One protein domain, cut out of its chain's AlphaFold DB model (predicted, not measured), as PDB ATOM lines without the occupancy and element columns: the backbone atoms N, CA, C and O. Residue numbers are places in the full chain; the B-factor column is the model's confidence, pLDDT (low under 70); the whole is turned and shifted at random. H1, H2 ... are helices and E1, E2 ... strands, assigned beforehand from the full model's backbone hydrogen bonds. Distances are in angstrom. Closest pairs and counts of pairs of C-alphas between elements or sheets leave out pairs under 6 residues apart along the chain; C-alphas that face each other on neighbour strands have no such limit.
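Overview. This is residues 57 to 192 of the 200 residues of the protein "ATP-dependent DNA ligase" of Nocardioidaceae bacterium (UniProt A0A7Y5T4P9). A twisted sheet of four strands has two helices, H1 and H2, packed over one face; a long looped stretch, residues 135 to 174, pairs briefly with edge strand E2 and leads to a short helix, H3, set off from the sheet. The 136 printed residues hold E1, H1, E2, E3, H2, E4 and H3 in that order, the sheet running E2, E3, E1, E4, antiparallel throughout. The class is mixed, with 60 residues in named elements, under half; the whole is compact, radius of gyration of the C-alphas 14.3 A, spans 38 by 34 by 26 A.

Arrangement. Start at E1, residues 57 to 62; its neighbours are E3, residues 97 to 102, with N 59 and O 99 at 2.9 A, and E4, residues 131 to 134, with N 60 and O 133 at 2.8 A. H1, residues 66 to 82, is on the sheet over E3 and E1 at a height of 8.6 A. E2, residues 88 to 91, forms a hairpin with E3, N 90 and O 98 being 2.8 A apart. H2, residues 109 to 123, is on the same face as H1, over E4; the C-alphas of Ala 120 and Leu 132 are closest, 5.3 A. H1 and H2 touch, closest at C-alphas 75 and 123, 6.5 A. E1, H1, E2 and E3, H2, E4 are split strand-helix-strand units, another strand between their strands, with right-handed crossovers. H3, residues 175 to 182, is not on the sheet. In H1, H2 and H3 every O i to N i+4 pair is within hydrogen-bond range.

Along the chain. Find C-alpha 57 at (-15.674, 23.235, 4.321), where E1 begins. H1 runs 24.2 A, H2 20.8 A. H3 ends at C-alpha 182, (-23.780, 1.411, -5.079).

Size, cuts and confidence. The printed part has no cut; the link E4 to H3 is long. Residues 136 to 137 have pLDDT under 70.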
ATOM      1  N   ALA A  57     -16.417  23.394   3.082       95.56
ATOM      2  CA  ALA A  57     -15.674  23.235   4.321       95.56
ATOM      3  C   ALA A  57     -15.319  21.751   4.461       95.56
ATOM      4  O   ALA A  57     -16.200  20.895   4.424       95.56
ATOM      5  N   VAL A  58     -14.030  21.443   4.587       96.44
ATOM      6  CA  VAL A  58     -13.560  20.064   4.771       96.44
ATOM      7  C   VAL A  58     -12.988  19.937   6.171       96.44
ATOM      8  O   VAL A  58     -12.039  20.649   6.515       96.44
ATOM      9  N   VAL A  59     -13.582  19.049   6.962       96.50
ATOM     10  CA  VAL A  59     -13.134  18.699   8.310       96.50
ATOM     11  C   VAL A  59     -12.357  17.396   8.212       96.50
ATOM     12  O   VAL A  59     -12.904  16.388   7.778       96.50
ATOM     13  N   GLU A  60     -11.084  17.402   8.583       96.56
ATOM     14  CA  GLU A  60     -10.305  16.173   8.710       96.56
ATOM     15  C   GLU A  60     -10.377  15.658  10.139       96.56
ATOM     16  O   GLU A  60     -10.167  16.419  11.083       96.56
ATOM     17  N   VAL A  61     -10.678  14.368  10.247       97.12
ATOM     18  CA  VAL A  61     -10.698  13.576  11.470       97.12
ATOM     19  C   VAL A  61      -9.577  12.555  11.355       97.12
ATOM     20  O   VAL A  61      -9.637  11.680  10.490       97.12
ATOM     21  N   ASP A  62      -8.545  12.673  12.180       95.50
ATOM     22  CA  ASP A  62      -7.366  11.803  12.119       95.50
ATOM     23  C   ASP A  62      -6.886  11.474  13.530       95.50
ATOM     24  O   ASP A  62      -6.831  12.340  14.399       95.50
ATOM     25  N   GLY A  63      -6.558  10.212  13.766       94.12
ATOM     26  CA  GLY A  63      -6.188   9.718  15.084       94.12
ATOM     27  C   GLY A  63      -5.493   8.363  14.989       94.12
ATOM     28  O   GLY A  63      -5.493   7.735  13.925       94.12
ATOM     29  N   PRO A  64      -4.863   7.911  16.083       93.06
ATOM     30  CA  PRO A  64      -4.119   6.656  16.099       93.06
ATOM     31  C   PRO A  64      -5.033   5.421  16.100       93.06
ATOM     32  O   PRO A  64      -4.639   4.385  15.563       93.06
ATOM     33  N   ASP A  65      -6.236   5.531  16.674       95.19
ATOM     34  CA  ASP A  65      -7.241   4.469  16.712       95.19
ATOM     35  C   ASP A  65      -8.402   4.782  15.758       95.19
ATOM     36  O   ASP A  65      -9.073   5.811  15.850       95.19
ATOM     37  N   TRP A  66      -8.666   3.855  14.839       96.19
ATOM     38  CA  TRP A  66      -9.760   3.966  13.882       96.19
ATOM     39  C   TRP A  66     -11.141   4.001  14.548       96.19
ATOM     40  O   TRP A  66     -12.017   4.733  14.091       96.19
ATOM     41  N   ALA A  67     -11.353   3.260  15.637       95.94
ATOM     42  CA  ALA A  67     -12.635   3.260  16.342       95.94
ATOM     43  C   ALA A  67     -12.937   4.631  16.973       95.94
ATOM     44  O   ALA A  67     -14.088   5.087  16.992       95.94
ATOM     45  N   GLU A  68     -11.899   5.322  17.443       96.12
ATOM     46  CA  GLU A  68     -11.998   6.690  17.946       96.12
ATOM     47  C   GLU A  68     -12.237   7.687  16.807       96.12
ATOM     48  O   GLU A  68     -13.127   8.535  16.919       96.12
ATOM     49  N   VAL A  69     -11.544   7.538  15.670       97.19
ATOM     50  CA  VAL A  69     -11.792   8.336  14.453       97.19
ATOM     51  C   VAL A  69     -13.247   8.213  13.997       97.19
ATOM     52  O   VAL A  69     -13.892   9.231  13.740       97.19
ATOM     53  N   LEU A  70     -13.797   6.995  13.947       97.00
ATOM     54  CA  LEU A  70     -15.209   6.756  13.629       97.00
ATOM     55  C   LEU A  70     -16.138   7.447  14.632       97.00
ATOM     56  O   LEU A  70     -17.122   8.079  14.249       97.00
ATOM     57  N   THR A  71     -15.807   7.374  15.922       96.56
ATOM     58  CA  THR A  71     -16.585   8.029  16.979       96.56
ATOM     59  C   THR A  71     -16.623   9.540  16.788       96.56
ATOM     60  O   THR A  71     -17.708  10.123  16.780       96.56
ATOM     61  N   VAL A  72     -15.478  10.174  16.546       96.94
ATOM     62  CA  VAL A  72     -15.418  11.615  16.287       96.94
ATOM     63  C   VAL A  72     -16.104  11.985  14.972       96.94
ATOM     64  O   VAL A  72     -16.841  12.968  14.934       96.94
ATOM     65  N   ALA A  73     -15.962  11.189  13.910       97.44
ATOM     66  CA  ALA A  73     -16.665  11.424  12.650       97.44
ATOM     67  C   ALA A  73     -18.198  11.403  12.829       97.44
ATOM     68  O   ALA A  73     -18.893  12.252  12.265       97.44
ATOM     69  N   ARG A  74     -18.738  10.505  13.668       96.38
ATOM     70  CA  ARG A  74     -20.172  10.475  14.020       96.38
ATOM     71  C   ARG A  74     -20.602  11.664  14.878       96.38
ATOM     72  O   ARG A  74     -21.703  12.184  14.687       96.38
ATOM     73  N   LEU A  75     -19.752  12.126  15.795       96.50
ATOM     74  CA  LEU A  75     -20.016  13.354  16.553       96.50
ATOM     75  C   LEU A  75     -20.058  14.572  15.623       96.50
ATOM     76  O   LEU A  75     -20.965  15.393  15.741       96.50
ATOM     77  N   CYS A  76     -19.155  14.638  14.641       96.69
ATOM     78  CA  CYS A  76     -19.206  15.636  13.576       96.69
ATOM     79  C   CYS A  76     -20.515  15.553  12.787       96.69
ATOM     80  O   CYS A  76     -21.174  16.578  12.641       96.69
ATOM     81  N   ARG A  77     -20.927  14.359  12.327       97.44
ATOM     82  CA  ARG A  77     -22.225  14.152  11.649       97.44
ATOM     83  C   ARG A  77     -23.374  14.697  12.496       97.44
ATOM     84  O   ARG A  77     -24.143  15.515  12.020       97.44
ATOM     85  N   THR A  78     -23.427  14.310  13.769       97.06
ATOM     86  CA  THR A  78     -24.492  14.708  14.704       97.06
ATOM     87  C   THR A  78     -24.539  16.225  14.905       97.06
ATOM     88  O   THR A  78     -25.616  16.820  14.892       97.06
ATOM     89  N   ALA A  79     -23.382  16.872  15.065       96.19
ATOM     90  CA  ALA A  79     -23.301  18.324  15.192       96.19
ATOM     91  C   ALA A  79     -23.761  19.032  13.907       96.19
ATOM     92  O   ALA A  79     -24.507  20.006  13.975       96.19
ATOM     93  N   LEU A  80     -23.360  18.531  12.736       97.00
ATOM     94  CA  LEU A  80     -23.776  19.070  11.438       97.00
ATOM     95  C   LEU A  80     -25.282  18.894  11.205       97.00
ATOM     96  O   LEU A  80     -25.940  19.851  10.800       97.00
ATOM     97  N   ASP A  81     -25.836  17.730  11.548       97.00
ATOM     98  CA  ASP A  81     -27.271  17.448  11.470       97.00
ATOM     99  C   ASP A  81     -28.068  18.399  12.380       97.00
ATOM    100  O   ASP A  81     -29.082  18.958  11.960       97.00
ATOM    101  N   HIS A  82     -27.584  18.667  13.600       96.38
ATOM    102  CA  HIS A  82     -28.204  19.640  14.509       96.38
ATOM    103  C   HIS A  82     -28.195  21.070  13.947       96.38
ATOM    104  O   HIS A  82     -29.131  21.837  14.164       96.38
ATOM    105  N   LEU A  83     -27.154  21.421  13.189       96.19
ATOM    106  CA  LEU A  83     -27.033  22.700  12.488       96.19
ATOM    107  C   LEU A  83     -27.832  22.746  11.172       96.19
ATOM    108  O   LEU A  83     -27.823  23.775  10.495       96.19
ATOM    109  N   GLY A  84     -28.508  21.655  10.793       96.56
ATOM    110  CA  GLY A  84     -29.252  21.543   9.538       96.56
ATOM    111  C   GLY A  84     -28.359  21.500   8.294       96.56
ATOM    112  O   GLY A  84     -28.805  21.874   7.208       96.56
ATOM    113  N   LEU A  85     -27.095  21.093   8.438       97.50
ATOM    114  CA  LEU A  85     -26.121  21.032   7.353       97.50
ATOM    115  C   LEU A  85     -26.027  19.622   6.779       97.50
ATOM    116  O   LEU A  85     -25.813  18.653   7.497       97.50
ATOM    117  N   THR A  86     -26.081  19.521   5.453       97.50
ATOM    118  CA  THR A  86     -25.748  18.280   4.751       97.50
ATOM    119  C   THR A  86     -24.232  18.146   4.634       97.50
ATOM    120  O   THR A  86     -23.539  19.110   4.296       97.50
ATOM    121  N   ALA A  87     -23.714  16.944   4.878       97.69
ATOM    122  CA  ALA A  87     -22.305  16.613   4.712       97.69
ATOM    123  C   ALA A  87     -22.122  15.152   4.293       97.69
ATOM    124  O   ALA A  87     -22.968  14.311   4.605       97.69
ATOM    125  N   GLY A  88     -21.015  14.843   3.615       97.81
ATOM    126  CA  GLY A  88     -20.652  13.473   3.246       97.81
ATOM    127  C   GLY A  88     -19.261  13.080   3.750       97.81
ATOM    128  O   GLY A  88     -18.344  13.905   3.696       97.81
ATOM    129  N   PRO A  89     -19.081  11.845   4.240       98.12
ATOM    130  CA  PRO A  89     -17.792  11.341   4.675       98.12
ATOM    131  C   PRO A  89     -17.002  10.740   3.508       98.12
ATOM    132  O   PRO A  89     -17.542  10.196   2.545       98.12
ATOM    133  N   GLN A  90     -15.684  10.806   3.628       97.50
ATOM    134  CA  GLN A  90     -14.737  10.184   2.721       97.50
ATOM    135  C   GLN A  90     -13.633   9.531   3.545       97.50
ATOM    136  O   GLN A  90     -12.928  10.217   4.288       97.50
ATOM    137  N   VAL A  91     -13.435   8.221   3.393       97.31
ATOM    138  CA  VAL A  91     -12.253   7.567   3.968       97.31
ATOM    139  C   VAL A  91     -11.010   8.021   3.209       97.31
ATOM    140  O   VAL A  91     -11.035   8.227   1.993       97.31
ATOM    141  N   THR A  92      -9.904   8.231   3.917       94.94
ATOM    142  CA  THR A  92      -8.704   8.847   3.324       94.94
ATOM    143  C   THR A  92      -7.757   7.855   2.654       94.94
ATOM    144  O   THR A  92      -6.785   8.287   2.042       94.94
ATOM    145  N   GLY A  93      -7.957   6.538   2.798       92.62
ATOM    146  CA  GLY A  93      -6.955   5.536   2.404       92.62
ATOM    147  C   GLY A  93      -5.703   5.547   3.296       92.62
ATOM    148  O   GLY A  93      -4.647   5.031   2.919       92.62
ATOM    149  N   ARG A  94      -5.779   6.228   4.447       88.50
ATOM    150  CA  ARG A  94      -4.682   6.436   5.397       88.50
ATOM    151  C   ARG A  94      -5.081   5.894   6.767       88.50
ATOM    152  O   ARG A  94      -4.967   4.698   6.984       88.50
ATOM    153  N   GLY A  95      -5.537   6.770   7.653       89.69
ATOM    154  CA  GLY A  95      -6.071   6.440   8.975       89.69
ATOM    155  C   GLY A  95      -7.240   7.338   9.386       89.69
ATOM    156  O   GLY A  95      -7.803   7.134  10.450       89.69
ATOM    157  N   GLY A  96      -7.621   8.299   8.537       95.38
ATOM    158  CA  GLY A  96      -8.602   9.326   8.862       95.38
ATOM    159  C   GLY A  96      -9.811   9.355   7.932       95.38
ATOM    160  O   GLY A  96      -9.869   8.648   6.913       95.38
ATOM    161  N   VAL A  97     -10.742  10.241   8.267       97.75
ATOM    162  CA  VAL A  97     -11.947  10.578   7.502       97.75
ATOM    163  C   VAL A  97     -11.930  12.068   7.174       97.75
ATOM    164  O   VAL A  97     -11.620  12.899   8.022       97.75
ATOM    165  N   GLN A  98     -12.306  12.421   5.948       97.50
ATOM    166  CA  GLN A  98     -12.638  13.794   5.577       97.50
ATOM    167  C   GLN A  98     -14.155  13.942   5.498       97.50
ATOM    168  O   GLN A  98     -14.812  13.227   4.748       97.50
ATOM    169  N   VAL A  99     -14.713  14.876   6.264       97.81
ATOM    170  CA  VAL A  99     -16.129  15.244   6.216       97.81
ATOM    171  C   VAL A  99     -16.272  16.483   5.341       97.81
ATOM    172  O   VAL A  99     -15.751  17.553   5.661       97.81
ATOM    173  N   TRP A 100     -16.961  16.321   4.216       97.62
ATOM    174  CA  TRP A 100     -17.164  17.342   3.197       97.62
ATOM    175  C   TRP A 100     -18.513  18.023   3.389       97.62
ATOM    176  O   TRP A 100     -19.560  17.392   3.256       97.62
ATOM    177  N   VAL A 101     -18.480  19.322   3.673       97.06
ATOM    178  CA  VAL A 101     -19.659  20.163   3.887       97.06
ATOM    179  C   VAL A 101     -19.737  21.163   2.731       97.06
ATOM    180  O   VAL A 101     -18.873  22.038   2.653       97.06
ATOM    181  N   PRO A 102     -20.712  21.060   1.811       96.50
ATOM    182  CA  PRO A 102     -20.923  22.063   0.768       96.50
ATOM    183  C   PRO A 102     -21.193  23.439   1.377       96.50
ATOM    184  O   PRO A 102     -21.836  23.549   2.425       96.50
ATOM    185  N   VAL A 103     -20.693  24.491   0.732       94.25
ATOM    186  CA  VAL A 103     -20.830  25.877   1.189       94.25
ATOM    187  C   VAL A 103     -21.167  26.769   0.001       94.25
ATOM    188  O   VAL A 103     -20.421  26.829  -0.977       94.25
ATOM    189  N   ARG A 104     -22.278  27.503   0.112       92.62
ATOM    190  CA  ARG A 104     -22.645  28.571  -0.819       92.62
ATOM    191  C   ARG A 104     -21.505  29.576  -0.931       92.62
ATOM    192  O   ARG A 104     -20.940  29.988   0.082       92.62
ATOM    193  N   HIS A 105     -21.234  30.057  -2.144       84.31
ATOM    194  CA  HIS A 105     -20.303  31.164  -2.363       84.31
ATOM    195  C   HIS A 105     -20.614  32.353  -1.442       84.31
ATOM    196  O   HIS A 105     -21.724  32.884  -1.434       84.31
ATOM    197  N   GLY A 106     -19.624  32.782  -0.663       87.50
ATOM    198  CA  GLY A 106     -19.829  33.838   0.323       87.50
ATOM    199  C   GLY A 106     -18.680  33.954   1.314       87.50
ATOM    200  O   GLY A 106     -17.978  34.962   1.278       87.50
ATOM    201  N   PRO A 107     -18.444  32.960   2.187       93.25
ATOM    202  CA  PRO A 107     -17.395  33.051   3.194       93.25
ATOM    203  C   PRO A 107     -15.996  32.982   2.571       93.25
ATOM    204  O   PRO A 107     -15.776  32.309   1.564       93.25
ATOM    205  N   THR A 108     -15.039  33.681   3.178       94.75
ATOM    206  CA  THR A 108     -13.616  33.557   2.841       94.75
ATOM    207  C   THR A 108     -13.055  32.227   3.337       94.75
ATOM    208  O   THR A 108     -13.579  31.609   4.267       94.75
ATOM    209  N   ALA A 109     -11.922  31.805   2.776       92.75
ATOM    210  CA  ALA A 109     -11.171  30.655   3.271       92.75
ATOM    211  C   ALA A 109     -10.814  30.773   4.767       92.75
ATOM    212  O   ALA A 109     -10.796  29.765   5.474       92.75
ATOM    213  N   GLU A 110     -10.562  31.989   5.259       94.12
ATOM    214  CA  GLU A 110     -10.328  32.271   6.679       94.12
ATOM    215  C   GLU A 110     -11.593  32.069   7.519       94.12
ATOM    216  O   GLU A 110     -11.544  31.402   8.548       94.12
ATOM    217  N   GLN A 111     -12.744  32.566   7.055       95.31
ATOM    218  CA  GLN A 111     -14.023  32.375   7.742       95.31
ATOM    219  C   GLN A 111     -14.418  30.897   7.805       95.31
ATOM    220  O   GLN A 111     -14.856  30.431   8.854       95.31
ATOM    221  N   VAL A 112     -14.221  30.147   6.715       95.50
ATOM    222  CA  VAL A 112     -14.456  28.696   6.696       95.50
ATOM    223  C   VAL A 112     -13.511  27.970   7.650       95.50
ATOM    224  O   VAL A 112     -13.956  27.109   8.402       95.50
ATOM    225  N   ARG A 113     -12.224  28.337   7.671       95.00
ATOM    226  CA  ARG A 113     -11.250  27.771   8.616       95.00
ATOM    227  C   ARG A 113     -11.677  28.014  10.063       95.00
ATOM    228  O   ARG A 113     -11.817  27.055  10.804       95.00
ATOM    229  N   ALA A 114     -11.974  29.263  10.417       95.50
ATOM    230  CA  ALA A 114     -12.409  29.635  11.760       95.50
ATOM    231  C   ALA A 114     -13.725  28.952  12.166       95.50
ATOM    232  O   ALA A 114     -13.941  28.646  13.337       95.50
ATOM    233  N   TRP A 115     -14.627  28.714  11.211       96.19
ATOM    234  CA  TRP A 115     -15.845  27.948  11.452       96.19
ATOM    235  C   TRP A 115     -15.539  26.483  11.784       96.19
ATOM    236  O   TRP A 115     -16.035  25.979  12.788       96.19
ATOM    237  N   VAL A 116     -14.670  25.826  11.008       95.94
ATOM    238  CA  VAL A 116     -14.251  24.443  11.292       95.94
ATOM    239  C   VAL A 116     -13.462  24.354  12.599       95.94
ATOM    240  O   VAL A 116     -13.693  23.428  13.364       95.94
ATOM    241  N   ASP A 117     -12.589  25.318  12.897       95.44
ATOM    242  CA  ASP A 117     -11.841  25.359  14.160       95.44
ATOM    243  C   ASP A 117     -12.783  25.466  15.369       95.44
ATOM    244  O   ASP A 117     -12.568  24.809  16.384       95.44
ATOM    245  N   ARG A 118     -13.871  26.242  15.263       95.31
ATOM    246  CA  ARG A 118     -14.909  26.287  16.306       95.31
ATOM    247  C   ARG A 118     -15.648  24.959  16.440       95.31
ATOM    248  O   ARG A 118     -15.828  24.491  17.559       95.31
ATOM    249  N   LEU A 119     -16.038  24.339  15.325       94.31
ATOM    250  CA  LEU A 119     -16.654  23.008  15.340       94.31
ATOM    251  C   LEU A 119     -15.725  21.980  16.008       94.31
ATOM    252  O   LEU A 119     -16.164  21.222  16.870       94.31
ATOM    253  N   ALA A 120     -14.434  22.009  15.673       92.88
ATOM    254  CA  ALA A 120     -13.396  21.194  16.293       92.88
ATOM    255  C   ALA A 120     -13.226  21.479  17.782       92.88
ATOM    256  O   ALA A 120     -13.104  20.545  18.566       92.88
ATOM    257  N   GLY A 121     -13.292  22.744  18.193       91.38
ATOM    258  CA  GLY A 121     -13.240  23.133  19.598       91.38
ATOM    259  C   GLY A 121     -14.395  22.580  20.435       91.38
ATOM    260  O   GLY A 121     -14.199  22.352  21.624       91.38
ATOM    261  N   VAL A 122     -15.563  22.333  19.830       89.50
ATOM    262  CA  VAL A 122     -16.730  21.728  20.495       89.50
ATOM    263  C   VAL A 122     -16.664  20.201  20.450       89.50
ATOM    264  O   VAL A 122     -16.819  19.545  21.476       89.50
ATOM    265  N   VAL A 123     -16.419  19.621  19.272       90.56
ATOM    266  CA  VAL A 123     -16.461  18.164  19.062       90.56
ATOM    267  C   VAL A 123     -15.206  17.465  19.596       90.56
ATOM    268  O   VAL A 123     -15.301  16.409  20.219       90.56
ATOM    269  N   GLY A 124     -14.029  18.056  19.392       85.50
ATOM    270  CA  GLY A 124     -12.731  17.470  19.743       85.50
ATOM    271  C   GLY A 124     -12.466  17.349  21.247       85.50
ATOM    272  O   GLY A 124     -11.531  16.665  21.643       85.50
ATOM    273  N   GLN A 125     -13.299  17.950  22.105       85.88
ATOM    274  CA  GLN A 125     -13.183  17.792  23.566       85.88
ATOM    275  C   GLN A 125     -13.545  16.382  24.042       85.88
ATOM    276  O   GLN A 125     -13.171  15.996  25.147       85.88
ATOM    277  N   VAL A 126     -14.298  15.623  23.239       87.88
ATOM    278  CA  VAL A 126     -14.784  14.294  23.634       87.88
ATOM    279  C   VAL A 126     -13.674  13.245  23.565       87.88
ATOM    280  O   VAL A 126     -13.592  12.390  24.441       87.88
ATOM    281  N   LEU A 127     -12.816  13.321  22.543       89.81
ATOM    282  CA  LEU A 127     -11.691  12.411  22.322       89.81
ATOM    283  C   LEU A 127     -10.443  13.230  21.954       89.81
ATOM    284  O   LEU A 127     -10.208  13.476  20.772       89.81
ATOM    285  N   PRO A 128      -9.648  13.665  22.952       86.44
ATOM    286  CA  PRO A 128      -8.511  14.567  22.741       86.44
ATOM    287  C   PRO A 128      -7.396  14.006  21.849       86.44
ATOM    288  O   PRO A 128      -6.656  14.781  21.245       86.44
ATOM    289  N   ASP A 129      -7.277  12.678  21.764       89.31
ATOM    290  CA  ASP A 129      -6.266  11.995  20.946       89.31
ATOM    291  C   ASP A 129      -6.648  11.918  19.455       89.31
ATOM    292  O   ASP A 129      -5.819  11.572  18.610       89.31
ATOM    293  N   VAL A 130      -7.885  12.294  19.111       93.25
ATOM    294  CA  VAL A 130      -8.351  12.414  17.728       93.25
ATOM    295  C   VAL A 130      -8.337  13.880  17.317       93.25
ATOM    296  O   VAL A 130      -9.105  14.710  17.804       93.25
ATOM    297  N   ALA A 131      -7.476  14.202  16.360       92.19
ATOM    298  CA  ALA A 131      -7.383  15.535  15.802       92.19
ATOM    299  C   ALA A 131      -8.581  15.828  14.892       92.19
ATOM    300  O   ALA A 131      -8.880  15.074  13.963       92.19
ATOM    301  N   LEU A 132      -9.211  16.982  15.121       93.44
ATOM    302  CA  LEU A 132     -10.202  17.564  14.227       93.44
ATOM    303  C   LEU A 132      -9.684  18.898  13.691       93.44
ATOM    304  O   LEU A 132      -9.399  19.806  14.470       93.44
ATOM    305  N   ALA A 133      -9.528  19.023  12.374       92.69
ATOM    306  CA  ALA A 133      -8.877  20.194  11.789       92.69
ATOM    307  C   ALA A 133      -9.433  20.587  10.410       92.69
ATOM    308  O   ALA A 133      -9.880  19.734   9.641       92.69
ATOM    309  N   PRO A 134      -9.352  21.874  10.030       90.31
ATOM    310  CA  PRO A 134      -9.713  22.328   8.693       90.31
ATOM    311  C   PRO A 134      -8.736  21.832   7.624       90.31
ATOM    312  O   PRO A 134      -7.519  21.990   7.737       90.31
ATOM    313  N   ARG A 135      -9.280  21.355   6.499       85.25
ATOM    314  CA  ARG A 135      -8.530  21.003   5.280       85.25
ATOM    315  C   ARG A 135      -9.042  21.699   4.022       85.25
ATOM    316  O   ARG A 135      -9.000  21.131   2.947       85.25
ATOM    317  N   SER A 136      -9.468  22.955   4.102       67.38
ATOM    318  CA  SER A 136      -9.993  23.700   2.939       67.38
ATOM    319  C   SER A 136      -8.944  24.086   1.876       67.38
ATOM    320  O   SER A 136      -9.291  24.284   0.715       67.38
ATOM    321  N   ALA A 137      -7.661  24.198   2.232       66.00
ATOM    322  CA  ALA A 137      -6.622  24.652   1.294       66.00
ATOM    323  C   ALA A 137      -6.074  23.544   0.374       66.00
ATOM    324  O   ALA A 137      -5.563  23.847  -0.701       66.00
ATOM    325  N   ALA A 138      -6.131  22.286   0.818       79.25
ATOM    326  CA  ALA A 138      -5.596  21.127   0.102       79.25
ATOM    327  C   ALA A 138      -6.176  19.814   0.679       79.25
ATOM    328  O   ALA A 138      -5.419  18.997   1.215       79.25
ATOM    329  N   PRO A 139      -7.509  19.615   0.649       90.00
ATOM    330  CA  PRO A 139      -8.107  18.333   1.009       90.00
ATOM    331  C   PRO A 139      -7.643  17.237   0.044       90.00
ATOM    332  O   PRO A 139      -7.105  17.519  -1.027       90.00
ATOM    333  N   LEU A 140      -7.841  15.973   0.406       92.50
ATOM    334  CA  LEU A 140      -7.553  14.866  -0.503       92.50
ATOM    335  C   LEU A 140      -8.731  14.746  -1.468       92.50
ATOM    336  O   LEU A 140      -9.866  14.631  -1.020       92.50
ATOM    337  N   ALA A 141      -8.493  14.818  -2.777       92.94
ATOM    338  CA  ALA A 141      -9.606  14.824  -3.724       92.94
ATOM    339  C   ALA A 141     -10.447  13.541  -3.590       92.94
ATOM    340  O   ALA A 141      -9.868  12.458  -3.433       92.94
ATOM    341  N   PRO A 142     -11.779  13.633  -3.723       94.69
ATOM    342  CA  PRO A 142     -12.614  12.461  -3.915       94.69
ATOM    343  C   PRO A 142     -12.076  11.588  -5.042       94.69
ATOM    344  O   PRO A 142     -11.686  12.088  -6.097       94.69
ATOM    345  N   TYR A 143     -12.022  10.283  -4.792       94.69
ATOM    346  CA  TYR A 143     -11.517   9.261  -5.710       94.69
ATOM    347  C   TYR A 143     -10.011   9.334  -6.010       94.69
ATOM    348  O   TYR A 143      -9.515   8.585  -6.855       94.69
ATOM    349  N   ALA A 144      -9.250  10.180  -5.306       93.50
ATOM    350  CA  ALA A 144      -7.808  10.251  -5.493       93.50
ATOM    351  C   ALA A 144      -7.119   8.963  -5.008       93.50
ATOM    352  O   ALA A 144      -7.337   8.548  -3.864       93.50
ATOM    353  N   PRO A 145      -6.228   8.357  -5.814       93.81
ATOM    354  CA  PRO A 145      -5.334   7.329  -5.312       93.81
ATOM    355  C   PRO A 145      -4.382   7.907  -4.263       93.81
ATOM    356  O   PRO A 145      -4.015   9.085  -4.272       93.81
ATOM    357  N   VAL A 146      -3.972   7.042  -3.346       93.12
ATOM    358  CA  VAL A 146      -3.044   7.354  -2.269       93.12
ATOM    359  C   VAL A 146      -1.767   6.562  -2.487       93.12
ATOM    360  O   VAL A 146      -1.789   5.347  -2.683       93.12
ATOM    361  N   VAL A 147      -0.630   7.255  -2.414       91.94
ATOM    362  CA  VAL A 147       0.705   6.664  -2.585       91.94
ATOM    363  C   VAL A 147       1.069   5.819  -1.360       91.94
ATOM    364  O   VAL A 147       1.780   6.265  -0.460       91.94
ATOM    365  N   ARG A 148       0.528   4.600  -1.311       92.44
ATOM    366  CA  ARG A 148       0.757   3.586  -0.277       92.44
ATOM    367  C   ARG A 148       0.702   2.172  -0.861       92.44
ATOM    368  O   ARG A 148       0.103   1.981  -1.923       92.44
ATOM    369  N   PRO A 149       1.298   1.171  -0.181       92.62
ATOM    370  CA  PRO A 149       1.126  -0.230  -0.550       92.62
ATOM    371  C   PRO A 149      -0.356  -0.578  -0.720       92.62
ATOM    372  O   PRO A 149      -1.191  -0.145   0.068       92.62
ATOM    373  N   GLY A 150      -0.685  -1.315  -1.780       92.44
ATOM    374  CA  GLY A 150      -2.072  -1.637  -2.136       92.44
ATOM    375  C   GLY A 150      -2.778  -0.587  -3.001       92.44
ATOM    376  O   GLY A 150      -3.746  -0.947  -3.669       92.44
ATOM    377  N   ALA A 151      -2.247   0.641  -3.087       94.25
ATOM    378  CA  ALA A 151      -2.851   1.788  -3.775       94.25
ATOM    379  C   ALA A 151      -4.300   2.055  -3.320       94.25
ATOM    380  O   ALA A 151      -5.232   1.954  -4.133       94.25
ATOM    381  N   PRO A 152      -4.507   2.357  -2.020       96.50
ATOM    382  CA  PRO A 152      -5.821   2.717  -1.521       96.50
ATOM    383  C   PRO A 152      -6.308   4.019  -2.161       96.50
ATOM    384  O   PRO A 152      -5.522   4.801  -2.702       96.50
ATOM    385  N   VAL A 153      -7.614   4.246  -2.112       95.94
ATOM    386  CA  VAL A 153      -8.272   5.413  -2.699       95.94
ATOM    387  C   VAL A 153      -8.976   6.200  -1.609       95.94
ATOM    388  O   VAL A 153      -9.579   5.619  -0.709       95.94
ATOM    389  N   SER A 154      -8.914   7.528  -1.703       96.00
ATOM    390  CA  SER A 154      -9.773   8.372  -0.893       96.00
ATOM    391  C   SER A 154     -11.201   8.265  -1.402       96.00
ATOM    392  O   SER A 154     -11.532   8.814  -2.451       96.00
ATOM    393  N   MET A 155     -12.020   7.494  -0.704       97.19
ATOM    394  CA  MET A 155     -13.302   7.040  -1.221       97.19
ATOM    395  C   MET A 155     -14.448   7.737  -0.483       97.19
ATOM    396  O   MET A 155     -14.570   7.552   0.730       97.19
ATOM    397  N   PRO A 156     -15.271   8.536  -1.183       97.56
ATOM    398  CA  PRO A 156     -16.604   8.906  -0.730       97.56
ATOM    399  C   PRO A 156     -17.424   7.681  -0.344       97.56
ATOM    400  O   PRO A 156     -17.491   6.715  -1.105       97.56
ATOM    401  N   VAL A 157     -18.048   7.738   0.824       97.19
ATOM    402  CA  VAL A 157     -18.877   6.659   1.369       97.19
ATOM    403  C   VAL A 157     -20.170   7.242   1.917       97.19
ATOM    404  O   VAL A 157     -20.269   8.445   2.168       97.19
ATOM    405  N   ASP A 158     -21.182   6.405   2.086       96.56
ATOM    406  CA  ASP A 158     -22.355   6.786   2.857       96.56
ATOM    407  C   ASP A 158     -22.052   6.736   4.353       96.56
ATOM    408  O   ASP A 158     -21.216   5.972   4.832       96.56
ATOM    409  N   TRP A 159     -22.739   7.576   5.123       97.06
ATOM    410  CA  TRP A 159     -22.546   7.578   6.568       97.06
ATOM    411  C   TRP A 159     -22.929   6.250   7.224       97.06
ATOM    412  O   TRP A 159     -22.354   5.904   8.250       97.06
ATOM    413  N   ASP A 160     -23.890   5.530   6.647       95.19
ATOM    414  CA  ASP A 160     -24.452   4.319   7.245       95.19
ATOM    415  C   ASP A 160     -23.571   3.079   7.008       95.19
ATOM    416  O   ASP A 160     -23.715   2.097   7.724       95.19
ATOM    417  N   GLU A 161     -22.631   3.126   6.053       95.19
ATOM    418  CA  GLU A 161     -21.630   2.061   5.855       95.19
ATOM    419  C   GLU A 161     -20.305   2.349   6.577       95.19
ATOM    420  O   GLU A 161     -19.465   1.462   6.688       95.19
ATOM    421  N   LEU A 162     -20.086   3.581   7.055       95.50
ATOM    422  CA  LEU A 162     -18.784   4.031   7.558       95.50
ATOM    423  C   LEU A 162     -18.255   3.170   8.720       95.50
ATOM    424  O   LEU A 162     -17.050   2.932   8.801       95.50
ATOM    425  N   ASP A 163     -19.150   2.678   9.578       93.19
ATOM    426  CA  ASP A 163     -18.814   1.893  10.772       93.19
ATOM    427  C   ASP A 163     -18.250   0.500  10.449       93.19
ATOM    428  O   ASP A 163     -17.476  -0.051  11.234       93.19
ATOM    429  N   ASP A 164     -18.580  -0.040   9.275       95.12
ATOM    430  CA  ASP A 164     -18.148  -1.367   8.828       95.12
ATOM    431  C   ASP A 164     -16.856  -1.320   7.995       95.12
ATOM    432  O   ASP A 164     -16.330  -2.349   7.556       95.12
ATOM    433  N   LEU A 165     -16.327  -0.119   7.751       95.81
ATOM    434  CA  LEU A 165     -15.179   0.090   6.883       95.81
ATOM    435  C   LEU A 165     -13.876   0.195   7.662       95.81
ATOM    436  O   LEU A 165     -13.807   0.650   8.798       95.81
ATOM    437  N   ARG A 166     -12.794  -0.171   6.978       95.19
ATOM    438  CA  ARG A 166     -11.427   0.216   7.332       95.19
ATOM    439  C   ARG A 166     -11.042   1.523   6.627       95.19
ATOM    440  O   ARG A 166     -11.567   1.789   5.543       95.19
ATOM    441  N   PRO A 167     -10.042   2.274   7.131       93.94
ATOM    442  CA  PRO A 167      -9.589   3.501   6.473       93.94
ATOM    443  C   PRO A 167      -9.090   3.284   5.034       93.94
ATOM    444  O   PRO A 167      -9.125   4.206   4.221       93.94
ATOM    445  N   ASP A 168      -8.602   2.079   4.729       95.19
ATOM    446  CA  ASP A 168      -8.027   1.647   3.453       95.19
ATOM    447  C   ASP A 168      -8.895   0.616   2.709       95.19
ATOM    448  O   ASP A 168      -8.389  -0.122   1.866       95.19
ATOM    449  N   ALA A 169     -10.201   0.568   3.001       95.44
ATOM    450  CA  ALA A 169     -11.124  -0.442   2.472       95.44
ATOM    451  C   ALA A 169     -11.221  -0.496   0.934       95.44
ATOM    452  O   ALA A 169     -11.633  -1.516   0.382       95.44
ATOM    453  N   PHE A 170     -10.843   0.577   0.234       96.94
ATOM    454  CA  PHE A 170     -10.979   0.685  -1.216       96.94
ATOM    455  C   PHE A 170      -9.642   0.945  -1.892       96.94
ATOM    456  O   PHE A 170      -8.857   1.781  -1.446       96.94
ATOM    457  N   THR A 171      -9.417   0.271  -3.018       96.88
ATOM    458  CA  THR A 171      -8.219   0.432  -3.850       96.88
ATOM    459  C   THR A 171      -8.580   0.803  -5.281       96.88
ATOM    460  O   THR A 171      -9.722   0.630  -5.716       96.88
ATOM    461  N   ILE A 172      -7.586   1.228  -6.065       95.25
ATOM    462  CA  ILE A 172      -7.755   1.492  -7.504       95.25
ATOM    463  C   ILE A 172      -8.338   0.299  -8.289       95.25
ATOM    464  O   ILE A 172      -8.857   0.489  -9.384       95.25
ATOM    465  N   ARG A 173      -8.251  -0.926  -7.748       96.44
ATOM    466  CA  ARG A 173      -8.775  -2.146  -8.382       96.44
ATOM    467  C   ARG A 173     -10.284  -2.301  -8.194       96.44
ATOM    468  O   ARG A 173     -10.938  -2.878  -9.056       96.44
ATOM    469  N   ASP A 174     -10.831  -1.756  -7.108       95.56
ATOM    470  CA  ASP A 174     -12.204  -2.032  -6.670       95.56
ATOM    471  C   ASP A 174     -13.150  -0.843  -6.859       95.56
ATOM    472  O   ASP A 174     -14.355  -1.045  -6.997       95.56
ATOM    473  N   VAL A 175     -12.627   0.389  -6.925       94.81
ATOM    474  CA  VAL A 175     -13.437   1.622  -6.992       94.81
ATOM    475  C   VAL A 175     -14.455   1.604  -8.131       94.81
ATOM    476  O   VAL A 175     -15.619   1.926  -7.912       94.81
ATOM    477  N   ARG A 176     -14.067   1.170  -9.338       95.25
ATOM    478  CA  ARG A 176     -14.999   1.121 -10.478       95.25
ATOM    479  C   ARG A 176     -16.167   0.166 -10.226       95.25
ATOM    480  O   ARG A 176     -17.301   0.496 -10.558       95.25
ATOM    481  N   ARG A 177     -15.889  -1.007  -9.651       96.31
ATOM    482  CA  ARG A 177     -16.919  -1.990  -9.296       96.31
ATOM    483  C   ARG A 177     -17.826  -1.429  -8.200       96.31
ATOM    484  O   ARG A 177     -19.040  -1.440  -8.363       96.31
ATOM    485  N   ARG A 178     -17.238  -0.856  -7.144       95.31
ATOM    486  CA  ARG A 178     -17.961  -0.233  -6.024       95.31
ATOM    487  C   ARG A 178     -18.922   0.865  -6.490       95.31
ATOM    488  O   ARG A 178     -20.066   0.887  -6.039       95.31
ATOM    489  N   LEU A 179     -18.481   1.737  -7.398       96.06
ATOM    490  CA  LEU A 179     -19.323   2.782  -7.994       96.06
ATOM    491  C   LEU A 179     -20.441   2.203  -8.871       96.06
ATOM    492  O   LEU A 179     -21.552   2.719  -8.859       96.06
ATOM    493  N   GLY A 180     -20.172   1.123  -9.612       96.62
ATOM    494  CA  GLY A 180     -21.192   0.441 -10.414       96.62
ATOM    495  C   GLY A 180     -22.283  -0.232  -9.575       96.62
ATOM    496  O   GLY A 180     -23.429  -0.284 -10.006       96.62
ATOM    497  N   GLU A 181     -21.939  -0.729  -8.387       95.50
ATOM    498  CA  GLU A 181     -22.865  -1.445  -7.502       95.50
ATOM    499  C   GLU A 181     -23.701  -0.517  -6.608       95.50
ATOM    500  O   GLU A 181     -24.875  -0.796  -6.385       95.50
ATOM    501  N   HIS A 182     -23.124   0.575  -6.098       93.94
ATOM    502  CA  HIS A 182     -23.780   1.411  -5.079       93.94
ATOM    503  C   HIS A 182     -23.968   2.876  -5.515       93.94
ATOM    504  O   HIS A 182     -24.571   3.660  -4.788       93.94
ATOM    505  N   GLY A 183     -23.456   3.271  -6.685       95.38
ATOM    506  CA  GLY A 183     -23.475   4.661  -7.145       95.38
ATOM    507  C   GLY A 183     -22.414   5.551  -6.485       95.38
ATOM    508  O   GLY A 183     -21.506   5.068  -5.803       95.38
ATOM    509  N   ASP A 184     -22.517   6.859  -6.742       95.69
ATOM    510  CA  ASP A 184     -21.638   7.912  -6.213       95.69
ATOM    511  C   ASP A 184     -22.290   8.595  -4.992       95.69
ATOM    512  O   ASP A 184     -23.244   9.362  -5.173       95.69
ATOM    513  N   PRO A 185     -21.781   8.389  -3.760       94.75
ATOM    514  CA  PRO A 185     -22.350   8.995  -2.552       94.75
ATOM    515  C   PRO A 185     -22.301  10.527  -2.534       94.75
ATOM    516  O   PRO A 185     -23.104  11.166  -1.844       94.75
ATOM    517  N   PHE A 186     -21.370  11.135  -3.275       95.56
ATOM    518  CA  PHE A 186     -21.154  12.581  -3.318       95.56
ATOM    519  C   PHE A 186     -21.990  13.287  -4.384       95.56
ATOM    520  O   PHE A 186     -22.086  14.514  -4.334       95.56
ATOM    521  N   VAL A 187     -22.687  12.563  -5.272       94.12
ATOM    522  CA  VAL A 187     -23.568  13.179  -6.286       94.12
ATOM    523  C   VAL A 187     -24.573  14.149  -5.658       94.12
ATOM    524  O   VAL A 187     -24.848  15.219  -6.199       94.12
ATOM    525  N   ARG A 188     -25.070  13.817  -4.463       90.06
ATOM    526  CA  ARG A 188     -26.027  14.636  -3.716       90.06
ATOM    527  C   ARG A 188     -25.417  15.914  -3.154       90.06
ATOM    528  O   ARG A 188     -26.108  16.922  -3.093       90.06
ATOM    529  N   LEU A 189     -24.129  15.902  -2.805       93.75
ATOM    530  CA  LEU A 189     -23.429  17.084  -2.297       93.75
ATOM    531  C   LEU A 189     -23.255  18.155  -3.377       93.75
ATOM    532  O   LEU A 189     -23.249  19.338  -3.056       93.75
ATOM    533  N   LEU A 190     -23.174  17.754  -4.652       90.25
ATOM    534  CA  LEU A 190     -23.021  18.675  -5.785       90.25
ATOM    535  C   LEU A 190     -24.228  19.606  -5.977       90.25
ATOM    536  O   LEU A 190     -24.098  20.642  -6.627       90.25
ATOM    537  N   LEU A 191     -25.392  19.228  -5.444       90.12
ATOM    538  CA  LEU A 191     -26.649  19.969  -5.576       90.12
ATOM    539  C   LEU A 191     -26.984  20.805  -4.333       90.12
ATOM    540  O   LEU A 191     -27.981  21.525  -4.329       90.12
ATOM    541  N   VAL A 192     -26.182  20.700  -3.272       93.81
ATOM    542  CA  VAL A 192     -26.432  21.383  -2.002       93.81
ATOM    543  C   VAL A 192     -25.840  22.785  -2.039       93.81
ATOM    544  O   VAL A 192     -24.642  22.972  -2.238       93.81
TER     545      VAL A 192